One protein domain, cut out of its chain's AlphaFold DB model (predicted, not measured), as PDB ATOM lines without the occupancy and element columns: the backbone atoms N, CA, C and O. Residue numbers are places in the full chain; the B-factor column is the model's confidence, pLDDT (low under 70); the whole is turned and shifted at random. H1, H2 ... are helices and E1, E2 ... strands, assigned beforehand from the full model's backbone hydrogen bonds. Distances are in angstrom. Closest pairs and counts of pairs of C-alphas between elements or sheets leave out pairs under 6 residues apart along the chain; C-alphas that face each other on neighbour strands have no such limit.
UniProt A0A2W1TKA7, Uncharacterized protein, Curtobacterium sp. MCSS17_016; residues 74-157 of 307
ATOM      1  N   GLY A  74      23.921  59.695 -29.753       93.94
ATOM      2  CA  GLY A  74      24.262  58.277 -29.637       93.94
ATOM      3  C   GLY A  74      24.413  57.776 -28.203       93.94
ATOM      4  O   GLY A  74      24.142  58.482 -27.246       93.94
ATOM      5  N   PHE A  75      24.863  56.536 -28.066       94.50
ATOM      6  CA  PHE A  75      25.219  55.919 -26.787       94.50
ATOM      7  C   PHE A  75      26.630  55.358 -26.899       94.50
ATOM      8  O   PHE A  75      27.087  55.051 -28.008       94.50
ATOM      9  N   ILE A  76      27.333  55.226 -25.779       92.25
ATOM     10  CA  ILE A  76      28.747  54.849 -25.789       92.25
ATOM     11  C   ILE A  76      28.903  53.419 -25.262       92.25
ATOM     12  O   ILE A  76      28.266  52.987 -24.307       92.25
ATOM     13  N   ASN A  77      29.768  52.637 -25.910       92.25
ATOM     14  CA  ASN A  77      30.235  51.387 -25.319       92.25
ATOM     15  C   ASN A  77      31.383  51.721 -24.371       92.25
ATOM     16  O   ASN A  77      32.402  52.260 -24.802       92.25
ATOM     17  N   TYR A  78      31.213  51.393 -23.097       89.25
ATOM     18  CA  TYR A  78      32.178  51.708 -22.053       89.25
ATOM     19  C   TYR A  78      32.579  50.444 -21.297       89.25
ATOM     20  O   TYR A  78      31.730  49.622 -20.958       89.25
ATOM     21  N   ASP A  79      33.870  50.309 -21.007       90.81
ATOM     22  CA  ASP A  79      34.405  49.289 -20.111       90.81
ATOM     23  C   ASP A  79      35.512  49.919 -19.260       90.81
ATOM     24  O   ASP A  79      36.516  50.417 -19.780       90.81
ATOM     25  N   SER A  80      35.312  49.865 -17.942       87.81
ATOM     26  CA  SER A  80      36.244  50.340 -16.915       87.81
ATOM     27  C   SER A  80      37.679  49.832 -17.059       87.81
ATOM     28  O   SER A  80      38.594  50.476 -16.552       87.81
ATOM     29  N   LEU A  81      37.898  48.710 -17.750       81.44
ATOM     30  CA  LEU A  81      39.217  48.101 -17.894       81.44
ATOM     31  C   LEU A  81      39.952  48.499 -19.167       81.44
ATOM     32  O   LEU A  81      41.182  48.550 -19.171       81.44
ATOM     33  N   SER A  82      39.224  48.730 -20.257       79.44
ATOM     34  CA  SER A  82      39.831  48.873 -21.582       79.44
ATOM     35  C   SER A  82      39.690  50.265 -22.176       79.44
ATOM     36  O   SER A  82      40.452  50.609 -23.079       79.44
ATOM     37  N   SER A  83      38.714  51.066 -21.747       75.25
ATOM     38  CA  SER A  83      38.439  52.360 -22.379       75.25
ATOM     39  C   SER A  83      37.671  53.286 -21.436       75.25
ATOM     40  O   SER A  83      36.445  53.189 -21.399       75.25
ATOM     41  N   PRO A  84      38.337  54.203 -20.698       72.31
ATOM     42  CA  PRO A  84      37.641  55.311 -20.049       72.31
ATOM     43  C   PRO A  84      36.809  56.080 -21.090       72.31
ATOM     44  O   PRO A  84      37.264  56.229 -22.232       72.31
ATOM     45  N   PRO A  85      35.598  56.550 -20.743       70.62
ATOM     46  CA  PRO A  85      34.775  57.265 -21.699       70.62
ATOM     47  C   PRO A  85      35.468  58.591 -22.054       70.62
ATOM     48  O   PRO A  85      36.016  59.263 -21.173       70.62
ATOM     49  N   PRO A  86      35.491  58.989 -23.335       70.88
ATOM     50  CA  PRO A  86      36.112  60.244 -23.733       70.88
ATOM     51  C   PRO A  86      35.370  61.429 -23.098       70.88
ATOM     52  O   PRO A  86      34.150  61.513 -23.167       70.88
ATOM     53  N   GLY A  87      36.110  62.359 -22.489       71.44
ATOM     54  CA  GLY A  87      35.567  63.636 -22.000       71.44
ATOM     55  C   GLY A  87      35.043  63.648 -20.561       71.44
ATOM     56  O   GLY A  87      34.856  64.733 -20.015       71.44
ATOM     57  N   VAL A  88      34.891  62.493 -19.904       70.19
ATOM     58  CA  VAL A  88      34.523  62.427 -18.481       70.19
ATOM     59  C   VAL A  88      35.563  61.603 -17.737       70.19
ATOM     60  O   VAL A  88      35.714  60.408 -17.978       70.19
ATOM     61  N   ALA A  89      36.294  62.254 -16.827       69.75
ATOM     62  CA  ALA A  89      37.204  61.581 -15.906       69.75
ATOM     63  C   ALA A  89      36.374  60.766 -14.907       69.75
ATOM     64  O   ALA A  89      35.990  61.249 -13.842       69.75
ATOM     65  N   TYR A  90      36.026  59.550 -15.309       80.44
ATOM     66  CA  TYR A  90      35.340  58.582 -14.482       80.44
ATOM     67  C   TYR A  90      36.274  57.399 -14.237       80.44
ATOM     68  O   TYR A  90      36.525  56.591 -15.133       80.44
ATOM     69  N   ASP A  91      36.766  57.324 -13.005       83.75
ATOM     70  CA  ASP A  91      37.497  56.176 -12.494       83.75
ATOM     71  C   ASP A  91      36.513  55.324 -11.693       83.75
ATOM     72  O   ASP A  91      35.930  55.792 -10.711       83.75
ATOM     73  N   ALA A  92      36.301  54.080 -12.131       86.38
ATOM     74  CA  ALA A  92      35.486  53.135 -11.379       86.38
ATOM     75  C   ALA A  92      36.082  52.930  -9.982       86.38
ATOM     76  O   ALA A  92      37.303  52.967  -9.794       86.38
ATOM     77  N   THR A  93      35.218  52.689  -8.996       89.12
ATOM     78  CA  THR A  93      35.675  52.426  -7.633       89.12
ATOM     79  C   THR A  93      36.635  51.234  -7.630       89.12
ATOM     80  O   THR A  93      36.380  50.231  -8.294       89.12
ATOM     81  N   GLU A  94      37.724  51.307  -6.858       88.31
ATOM     82  CA  GLU A  94      38.725  50.237  -6.795       88.31
ATOM     83  C   GLU A  94      38.085  48.857  -6.543       88.31
ATOM     84  O   GLU A  94      37.256  48.675  -5.646       88.31
ATOM     85  N   GLY A  95      38.457  47.881  -7.377       88.69
ATOM     86  CA  GLY A  95      37.920  46.518  -7.350       88.69
ATOM     87  C   GLY A  95      36.502  46.366  -7.913       88.69
ATOM     88  O   GLY A  95      36.036  45.234  -8.051       88.69
ATOM     89  N   SER A  96      35.822  47.465  -8.248       91.19
ATOM     90  CA  SER A  96      34.553  47.436  -8.972       91.19
ATOM     91  C   SER A  96      34.802  47.305 -10.469       91.19
ATOM     92  O   SER A  96      35.854  47.679 -10.991       91.19
ATOM     93  N   LYS A  97      33.820  46.752 -11.173       90.19
ATOM     94  CA  LYS A  97      33.858  46.569 -12.623       90.19
ATOM     95  C   LYS A  97      32.633  47.189 -13.230       90.19
ATOM     96  O   LYS A  97      31.537  46.802 -12.843       90.19
ATOM     97  N   VAL A  98      32.807  48.069 -14.200       92.88
ATOM     98  CA  VAL A  98      31.691  48.764 -14.835       92.88
ATOM     99  C   VAL A  98      31.763  48.571 -16.333       92.88
ATOM    100  O   VAL A  98      32.805  48.803 -16.946       92.88
ATOM    101  N   ARG A  99      30.641  48.159 -16.920       93.00
ATOM    102  CA  ARG A  99      30.486  48.039 -18.365       93.00
ATOM    103  C   ARG A  99      29.147  48.608 -18.793       93.00
ATOM    104  O   ARG A  99      28.126  48.294 -18.185       93.00
ATOM    105  N   ALA A 100      29.156  49.416 -19.844       94.00
ATOM    106  CA  ALA A 100      27.969  49.904 -20.524       94.00
ATOM    107  C   ALA A 100      27.983  49.439 -21.980       94.00
ATOM    108  O   ALA A 100      29.035  49.303 -22.610       94.00
ATOM    109  N   THR A 101      26.806  49.146 -22.509       94.38
ATOM    110  CA  THR A 101      26.616  48.759 -23.898       94.38
ATOM    111  C   THR A 101      25.519  49.606 -24.510       94.38
ATOM    112  O   THR A 101      24.401  49.687 -23.992       94.38
ATOM    113  N   ALA A 102      25.891  50.236 -25.616       95.06
ATOM    114  CA  ALA A 102      25.046  51.057 -26.451       95.06
ATOM    115  C   ALA A 102      24.077  50.190 -27.257       95.06
ATOM    116  O   ALA A 102      24.436  49.129 -27.775       95.06
ATOM    117  N   CYS A 103      22.855  50.680 -27.405       95.69
ATOM    118  CA  CYS A 103      21.780  50.048 -28.149       95.69
ATOM    119  C   CYS A 103      21.100  51.058 -29.062       95.69
ATOM    120  O   CYS A 103      21.225  52.264 -28.880       95.69
ATOM    121  N   THR A 104      20.352  50.582 -30.054       94.38
ATOM    122  CA  THR A 104      19.661  51.477 -30.993       94.38
ATOM    123  C   THR A 104      18.604  52.342 -30.300       94.38
ATOM    124  O   THR A 104      18.404  53.487 -30.686       94.38
ATOM    125  N   ASP A 105      17.946  51.808 -29.271       94.94
ATOM    126  CA  ASP A 105      16.867  52.456 -28.520       94.94
ATOM    127  C   ASP A 105      17.274  52.890 -27.102       94.94
ATOM    128  O   ASP A 105      16.420  53.304 -26.320       94.94
ATOM    129  N   GLY A 106      18.558  52.787 -26.744       96.38
ATOM    130  CA  GLY A 106      18.999  53.091 -25.391       96.38
ATOM    131  C   GLY A 106      20.383  52.561 -25.039       96.38
ATOM    132  O   GLY A 106      21.220  52.297 -25.888       96.38
ATOM    133  N   TRP A 107      20.603  52.349 -23.751       96.31
ATOM    134  CA  TRP A 107      21.794  51.705 -23.208       96.31
ATOM    135  C   TRP A 107      21.436  50.795 -22.032       96.31
ATOM    136  O   TRP A 107      20.398  50.963 -21.371       96.31
ATOM    137  N   VAL A 108      22.327  49.842 -21.770       96.38
ATOM    138  CA  VAL A 108      22.341  48.988 -20.580       96.38
ATOM    139  C   VAL A 108      23.728  49.030 -19.957       96.38
ATOM    140  O   VAL A 108      24.728  48.924 -20.658       96.38
ATOM    141  N   ALA A 109      23.796  49.192 -18.643       95.44
ATOM    142  CA  ALA A 109      25.044  49.157 -17.906       95.44
ATOM    143  C   ALA A 109      24.930  48.255 -16.688       95.44
ATOM    144  O   ALA A 109      23.866  48.128 -16.076       95.44
ATOM    145  N   ALA A 110      26.051  47.656 -16.324       95.25
ATOM    146  CA  ALA A 110      26.162  46.838 -15.141       95.25
ATOM    147  C   ALA A 110      27.455  47.148 -14.389       95.25
ATOM    148  O   ALA A 110      28.482  47.475 -14.988       95.25
ATOM    149  N   SER A 111      27.373  47.067 -13.063       94.62
ATOM    150  CA  SER A 111      28.482  47.301 -12.150       94.62
ATOM    151  C   SER A 111      28.587  46.157 -11.154       94.62
ATOM    152  O   SER A 111      27.611  45.836 -10.480       94.62
ATOM    153  N   THR A 112      29.753  45.524 -11.071       94.31
ATOM    154  CA  THR A 112      30.034  44.475 -10.081       94.31
ATOM    155  C   THR A 112      30.821  45.074  -8.936       94.31
ATOM    156  O   THR A 112      31.895  45.628  -9.170       94.31
ATOM    157  N   SER A 113      30.318  44.951  -7.712       95.38
ATOM    158  CA  SER A 113      31.036  45.382  -6.519       95.38
ATOM    159  C   SER A 113      32.135  44.374  -6.144       95.38
ATOM    160  O   SER A 113      32.055  43.193  -6.499       95.38
ATOM    161  N   PRO A 114      33.137  44.783  -5.345       93.88
ATOM    162  CA  PRO A 114      34.144  43.866  -4.816       93.88
ATOM    163  C   PRO A 114      33.581  42.740  -3.928       93.88
ATOM    164  O   PRO A 114      34.310  41.807  -3.605       93.88
ATOM    165  N   THR A 115      32.311  42.818  -3.502       94.94
ATOM    166  CA  THR A 115      31.634  41.736  -2.758       94.94
ATOM    167  C   THR A 115      31.099  40.637  -3.688       94.94
ATOM    168  O   THR A 115      30.670  39.589  -3.215       94.94
ATOM    169  N   GLY A 116      31.135  40.860  -5.008       93.19
ATOM    170  CA  GLY A 116      30.616  39.954  -6.033       93.19
ATOM    171  C   GLY A 116      29.166  40.232  -6.435       93.19
ATOM    172  O   GLY A 116      28.663  39.600  -7.365       93.19
ATOM    173  N   LYS A 117      28.490  41.184  -5.784       94.31
ATOM    174  CA  LYS A 117      27.148  41.598  -6.200       94.31
ATOM    175  C   LYS A 117      27.201  42.418  -7.470       94.31
ATOM    176  O   LYS A 117      28.138  43.170  -7.714       94.31
ATOM    177  N   THR A 118      26.152  42.289  -8.261       94.31
ATOM    178  CA  THR A 118      26.042  42.945  -9.556       94.31
ATOM    179  C   THR A 118      24.814  43.826  -9.565       94.31
ATOM    180  O   THR A 118      23.718  43.354  -9.292       94.31
ATOM    181  N   PHE A 119      24.990  45.087  -9.917       95.75
ATOM    182  CA  PHE A 119      23.919  46.057 -10.071       95.75
ATOM    183  C   PHE A 119      23.746  46.391 -11.546       95.75
ATOM    184  O   PHE A 119      24.715  46.412 -12.301       95.75
ATOM    185  N   VAL A 120      22.511  46.651 -11.959       95.81
ATOM    186  CA  VAL A 120      22.145  46.910 -13.352       95.81
ATOM    187  C   VAL A 120      21.359  48.204 -13.423       95.81
ATOM    188  O   VAL A 120      20.499  48.481 -12.585       95.81
ATOM    189  N   SER A 121      21.649  48.989 -14.451       96.69
ATOM    190  CA  SER A 121      20.900  50.179 -14.811       96.69
ATOM    191  C   SER A 121      20.653  50.202 -16.313       96.69
ATOM    192  O   SER A 121      21.493  49.763 -17.094       96.69
ATOM    193  N   THR A 122      19.528  50.772 -16.736       97.00
ATOM    194  CA  THR A 122      19.203  50.940 -18.154       97.00
ATOM    195  C   THR A 122      18.672  52.333 -18.440       97.00
ATOM    196  O   THR A 122      18.148  53.005 -17.562       97.00
ATOM    197  N   SER A 123      18.750  52.743 -19.698       97.12
ATOM    198  CA  SER A 123      18.018  53.907 -20.226       97.12
ATOM    199  C   SER A 123      16.493  53.816 -20.050       97.12
ATOM    200  O   SER A 123      15.823  54.833 -19.898       97.12
ATOM    201  N   ALA A 124      15.937  52.601 -20.050       96.38
ATOM    202  CA  ALA A 124      14.497  52.356 -19.962       96.38
ATOM    203  C   ALA A 124      13.949  52.377 -18.519       96.38
ATOM    204  O   ALA A 124      12.739  52.216 -18.319       96.38
ATOM    205  N   SER A 125      14.811  52.547 -17.508       95.94
ATOM    206  CA  SER A 125      14.441  52.554 -16.090       95.94
ATOM    207  C   SER A 125      15.271  53.555 -15.287       95.94
ATOM    208  O   SER A 125      16.492  53.598 -15.381       95.94
ATOM    209  N   THR A 126      14.629  54.313 -14.399       94.44
ATOM    210  CA  THR A 126      15.343  55.149 -13.420       94.44
ATOM    211  C   THR A 126      15.852  54.347 -12.217       94.44
ATOM    212  O   THR A 126      16.640  54.864 -11.421       94.44
ATOM    213  N   ALA A 127      15.420  53.093 -12.055       95.75
ATOM    214  CA  ALA A 127      15.823  52.234 -10.949       95.75
ATOM    215  C   ALA A 127      17.162  51.540 -11.233       95.75
ATOM    216  O   ALA A 127      17.441  51.140 -12.363       95.75
ATOM    217  N   THR A 128      17.995  51.421 -10.199       96.69
ATOM    218  CA  THR A 128      19.151  50.516 -10.184       96.69
ATOM    219  C   THR A 128      18.751  49.292  -9.376       96.69
ATOM    220  O   THR A 128      18.293  49.438  -8.244       96.69
ATOM    221  N   GLU A 129      18.912  48.101  -9.940       96.00
ATOM    222  CA  GLU A 129      18.505  46.846  -9.301       96.00
ATOM    223  C   GLU A 129      19.674  45.864  -9.232       96.00
ATOM    224  O   GLU A 129      20.567  45.885 -10.079       96.00
ATOM    225  N   GLU A 130      19.673  44.995  -8.223       95.19
ATOM    226  CA  GLU A 130      20.626  43.888  -8.123       95.19
ATOM    227  C   GLU A 130      20.254  42.774  -9.118       95.19
ATOM    228  O   GLU A 130      19.081  42.437  -9.290       95.19
ATOM    229  N   ALA A 131      21.248  42.207  -9.801       92.12
ATOM    230  CA  ALA A 131      21.061  41.121 -10.751       92.12
ATOM    231  C   ALA A 131      20.700  39.801 -10.035       92.12
ATOM    232  O   ALA A 131      21.302  39.494  -9.008       92.12
ATOM    233  N   PRO A 132      19.790  38.969 -10.585       89.44
ATOM    234  CA  PRO A 132      19.089  39.132 -11.858       89.44
ATOM    235  C   PRO A 132      17.883  40.077 -11.711       89.44
ATOM    236  O   PRO A 132      16.844  39.694 -11.179       89.44
ATOM    237  N   ALA A 133      18.022  41.306 -12.213       88.38
ATOM    238  CA  ALA A 133      17.078  42.409 -12.072       88.38
ATOM    239  C   ALA A 133      15.788  42.110 -12.853       88.38
ATOM    240  O   ALA A 133      15.632  42.470 -14.017       88.38
ATOM    241  N   ALA A 134      14.885  41.336 -12.253       89.12
ATOM    242  CA  ALA A 134      13.717  40.809 -12.949       89.12
ATOM    243  C   ALA A 134      12.699  41.905 -13.298       89.12
ATOM    244  O   ALA A 134      11.916  41.732 -14.234       89.12
ATOM    245  N   THR A 135      12.693  43.015 -12.565       93.69
ATOM    246  CA  THR A 135      11.718  44.098 -12.727       93.69
ATOM    247  C   THR A 135      12.232  45.248 -13.583       93.69
ATOM    248  O   THR A 135      11.416  46.013 -14.106       93.69
ATOM    249  N   ILE A 136      13.546  45.346 -13.810       95.06
ATOM    250  CA  ILE A 136      14.112  46.387 -14.664       95.06
ATOM    251  C   ILE A 136      13.664  46.218 -16.123       95.06
ATOM    252  O   ILE A 136      13.739  45.141 -16.720       95.06
ATOM    253  N   LYS A 137      13.193  47.315 -16.725       95.88
ATOM    254  CA  LYS A 137      12.913  47.362 -18.162       95.88
ATOM    255  C   LYS A 137      14.233  47.379 -18.926       95.88
ATOM    256  O   LYS A 137      15.116  48.181 -18.615       95.88
ATOM    257  N   LEU A 138      14.360  46.505 -19.920       94.38
ATOM    258  CA  LEU A 138      15.548  46.398 -20.764       94.38
ATOM    259  C   LEU A 138      15.292  47.041 -22.138       94.38
ATOM    260  O   LEU A 138      14.176  46.912 -22.649       94.38
ATOM    261  N   PRO A 139      16.291  47.720 -22.731       95.62
ATOM    262  CA  PRO A 139      16.243  48.130 -24.135       95.62
ATOM    263  C   PRO A 139      16.236  46.908 -25.068       95.62
ATOM    264  O   PRO A 139      16.655  45.815 -24.681       95.62
ATOM    265  N   SER A 140      15.784  47.089 -26.308       93.44
ATOM    266  CA  SER A 140      15.530  46.010 -27.281       93.44
ATOM    267  C   SER A 140      16.742  45.121 -27.598       93.44
ATOM    268  O   SER A 140      16.596  43.938 -27.900       93.44
ATOM    269  N   CYS A 141      17.946  45.677 -27.492       90.69
ATOM    270  CA  CYS A 141      19.228  44.996 -27.682       90.69
ATOM    271  C   CYS A 141      19.600  44.013 -26.555       90.69
ATOM    272  O   CYS A 141      20.515  43.207 -26.723       90.69
ATOM    273  N   ALA A 142      18.979  44.136 -25.377       92.62
ATOM    274  CA  ALA A 142      19.457  43.527 -24.149       92.62
ATOM    275  C   ALA A 142      18.461  42.479 -23.675       92.62
ATOM    276  O   ALA A 142      17.311  42.769 -23.347       92.62
ATOM    277  N   THR A 143      18.925  41.237 -23.584       91.12
ATOM    278  CA  THR A 143      18.174  40.179 -22.908       91.12
ATOM    279  C   THR A 143      18.638  40.059 -21.461       91.12
ATOM    280  O   THR A 143      19.730  40.503 -21.103       91.12
ATOM    281  N   ARG A 144      17.845  39.401 -20.607       83.69
ATOM    282  CA  ARG A 144      18.277  39.112 -19.230       83.69
ATOM    283  C   ARG A 144      19.578  38.301 -19.187       83.69
ATOM    284  O   ARG A 144      20.404  38.560 -18.323       83.69
ATOM    285  N   ALA A 145      19.776  37.384 -20.139       83.19
ATOM    286  CA  ALA A 145      21.024  36.634 -20.273       83.19
ATOM    287  C   ALA A 145      22.193  37.561 -20.635       83.19
ATOM    288  O   ALA A 145      23.236  37.514 -19.995       83.19
ATOM    289  N   THR A 146      21.973  38.492 -21.570       80.50
ATOM    290  CA  THR A 146      22.973  39.490 -21.974       80.50
ATOM    291  C   THR A 146      23.431  40.353 -20.804       80.50
ATOM    292  O   THR A 146      24.603  40.686 -20.733       80.50
ATOM    293  N   VAL A 147      22.542  40.701 -19.868       80.12
ATOM    294  CA  VAL A 147      22.903  41.473 -18.665       80.12
ATOM    295  C   VAL A 147      23.827  40.676 -17.739       80.12
ATOM    296  O   VAL A 147      24.802  41.220 -17.226       80.12
ATOM    297  N   THR A 148      23.546  39.385 -17.546       72.88
ATOM    298  CA  THR A 148      24.413  38.480 -16.777       72.88
ATOM    299  C   THR A 148      25.767  38.291 -17.472       72.88
ATOM    300  O   THR A 148      26.813  38.352 -16.826       72.88
ATOM    301  N   ASP A 149      25.767  38.149 -18.796       81.50
ATOM    302  CA  ASP A 149      26.987  38.001 -19.591       81.50
ATOM    303  C   ASP A 149      27.804  39.294 -19.657       81.50
ATOM    304  O   ASP A 149      29.033  39.232 -19.620       81.50
ATOM    305  N   LEU A 150      27.160  40.469 -19.681       80.56
ATOM    306  CA  LEU A 150      27.824  41.780 -19.676       80.56
ATOM    307  C   LEU A 150      28.815  41.893 -18.520       80.56
ATOM    308  O   LEU A 150      29.874  42.494 -18.653       80.56
ATOM    309  N   VAL A 151      28.445  41.294 -17.396       69.75
ATOM    310  CA  VAL A 151      29.163  41.342 -16.129       69.75
ATOM    311  C   VAL A 151      30.225  40.258 -16.060       69.75
ATOM    312  O   VAL A 151      31.373  40.529 -15.710       69.75
ATOM    313  N   ASN A 152      29.865  39.039 -16.464       75.38
ATOM    314  CA  ASN A 152      30.784  37.904 -16.470       75.38
ATOM    315  C   ASN A 152      31.915  38.063 -17.493       75.38
ATOM    316  O   ASN A 152      32.996  37.504 -17.316       75.38
ATOM    317  N   THR A 153      31.683  38.836 -18.555       71.81
ATOM    318  CA  THR A 153      32.679  39.106 -19.597       71.81
ATOM    319  C   THR A 153      33.643  40.231 -19.246       71.81
ATOM    320  O   THR A 153      34.630  40.383 -19.960       71.81
ATOM    321  N   VAL A 154      33.422  40.991 -18.165       57.97
ATOM    322  CA  VAL A 154      34.450  41.917 -17.674       57.97
ATOM    323  C   VAL A 154      35.496  41.071 -16.951       57.97
ATOM    324  O   VAL A 154      35.197  40.553 -15.863       57.97
ATOM    325  N   PRO A 155      36.709  40.879 -17.509       57.06
ATOM    326  CA  PRO A 155      37.718  40.057 -16.861       57.06
ATOM    327  C   PRO A 155      37.925  40.570 -15.438       57.06
ATOM    328  O   PRO A 155      37.913  41.769 -15.172       57.06
ATOM    329  N   THR A 156      38.047  39.675 -14.459       53.03
ATOM    330  CA  THR A 156      38.606  40.106 -13.177       53.03
ATOM    331  C   THR A 156      39.971  40.680 -13.486       53.03
ATOM    332  O   THR A 156      40.875  39.915 -13.825       53.03
ATOM    333  N   LEU A 157      40.138  41.996 -13.307       44.09
ATOM    334  CA  LEU A 157      41.379  42.486 -12.741       44.09
ATOM    335  C   LEU A 157      41.515  41.752 -11.409       44.09
ATOM    336  O   LEU A 157      41.197  42.259 -10.339       44.09
TER     337      LEU A 157
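AT A GLANCE: This is residues 74 to 157 of the 307 residues of an uncharacterized protein of Curtobacterium sp. MCSS17_016 (UniProt A0A2W1TKA7). A twisted four-stranded sheet has one helix, H1, slantwise over one face, while the unnamed residues 74 to 96 loop past its E1 edge. The printed part has 84 residues, under half in named elements, ordered E1 E2 E3 E4 H1; the class is mixed. The sheet, E1 - E2 - E3 - E4, is an antiparallel meander, each strand beside the one before. The whole is compact, radius of gyration of the C-alphas 12.0 A, spanning 30 by 28 by 21 A.

HOW THE PARTS SIT: E1, residues 97 to 103, and E2, 106 to 112, form a hairpin, with N 101 and O 108 within hydrogen-bond range at 2.8 A. E2 and E3, 118 to 122, form another, with N 109 and O 121 at 2.8 A. E3 and E4, 125 to 130, form a third, with N 120 and O 129 at 2.8 A. H1, 144 to 152, is on the sheet, height 8.9 A, over E2 at 44 degrees on the local plane; only just not over E1 and E3, with 2 C-alphas falling on each. The closest C-alphas of E2 and H1, Ala 110 and Val 151, are 6.3 A apart. In H1, 4 of 5 O i to N i+4 pairs are within range.

IN THESE COORDINATES: E1 runs 20.0 A from C-alpha 97 at (33.858, 46.569, -12.623), E2 20.7 A, and H1 ends at C-alpha 152 at (30.784, 37.904, -16.470).

THE WHOLE: The C-alphas of Gly 87 and Ala 134, the two farthest apart, are 32.9 A apart. The printed part has no cut; E4 to H1 is a long link. Residues 89, 151 and 154 to 157 have pLDDT under 70.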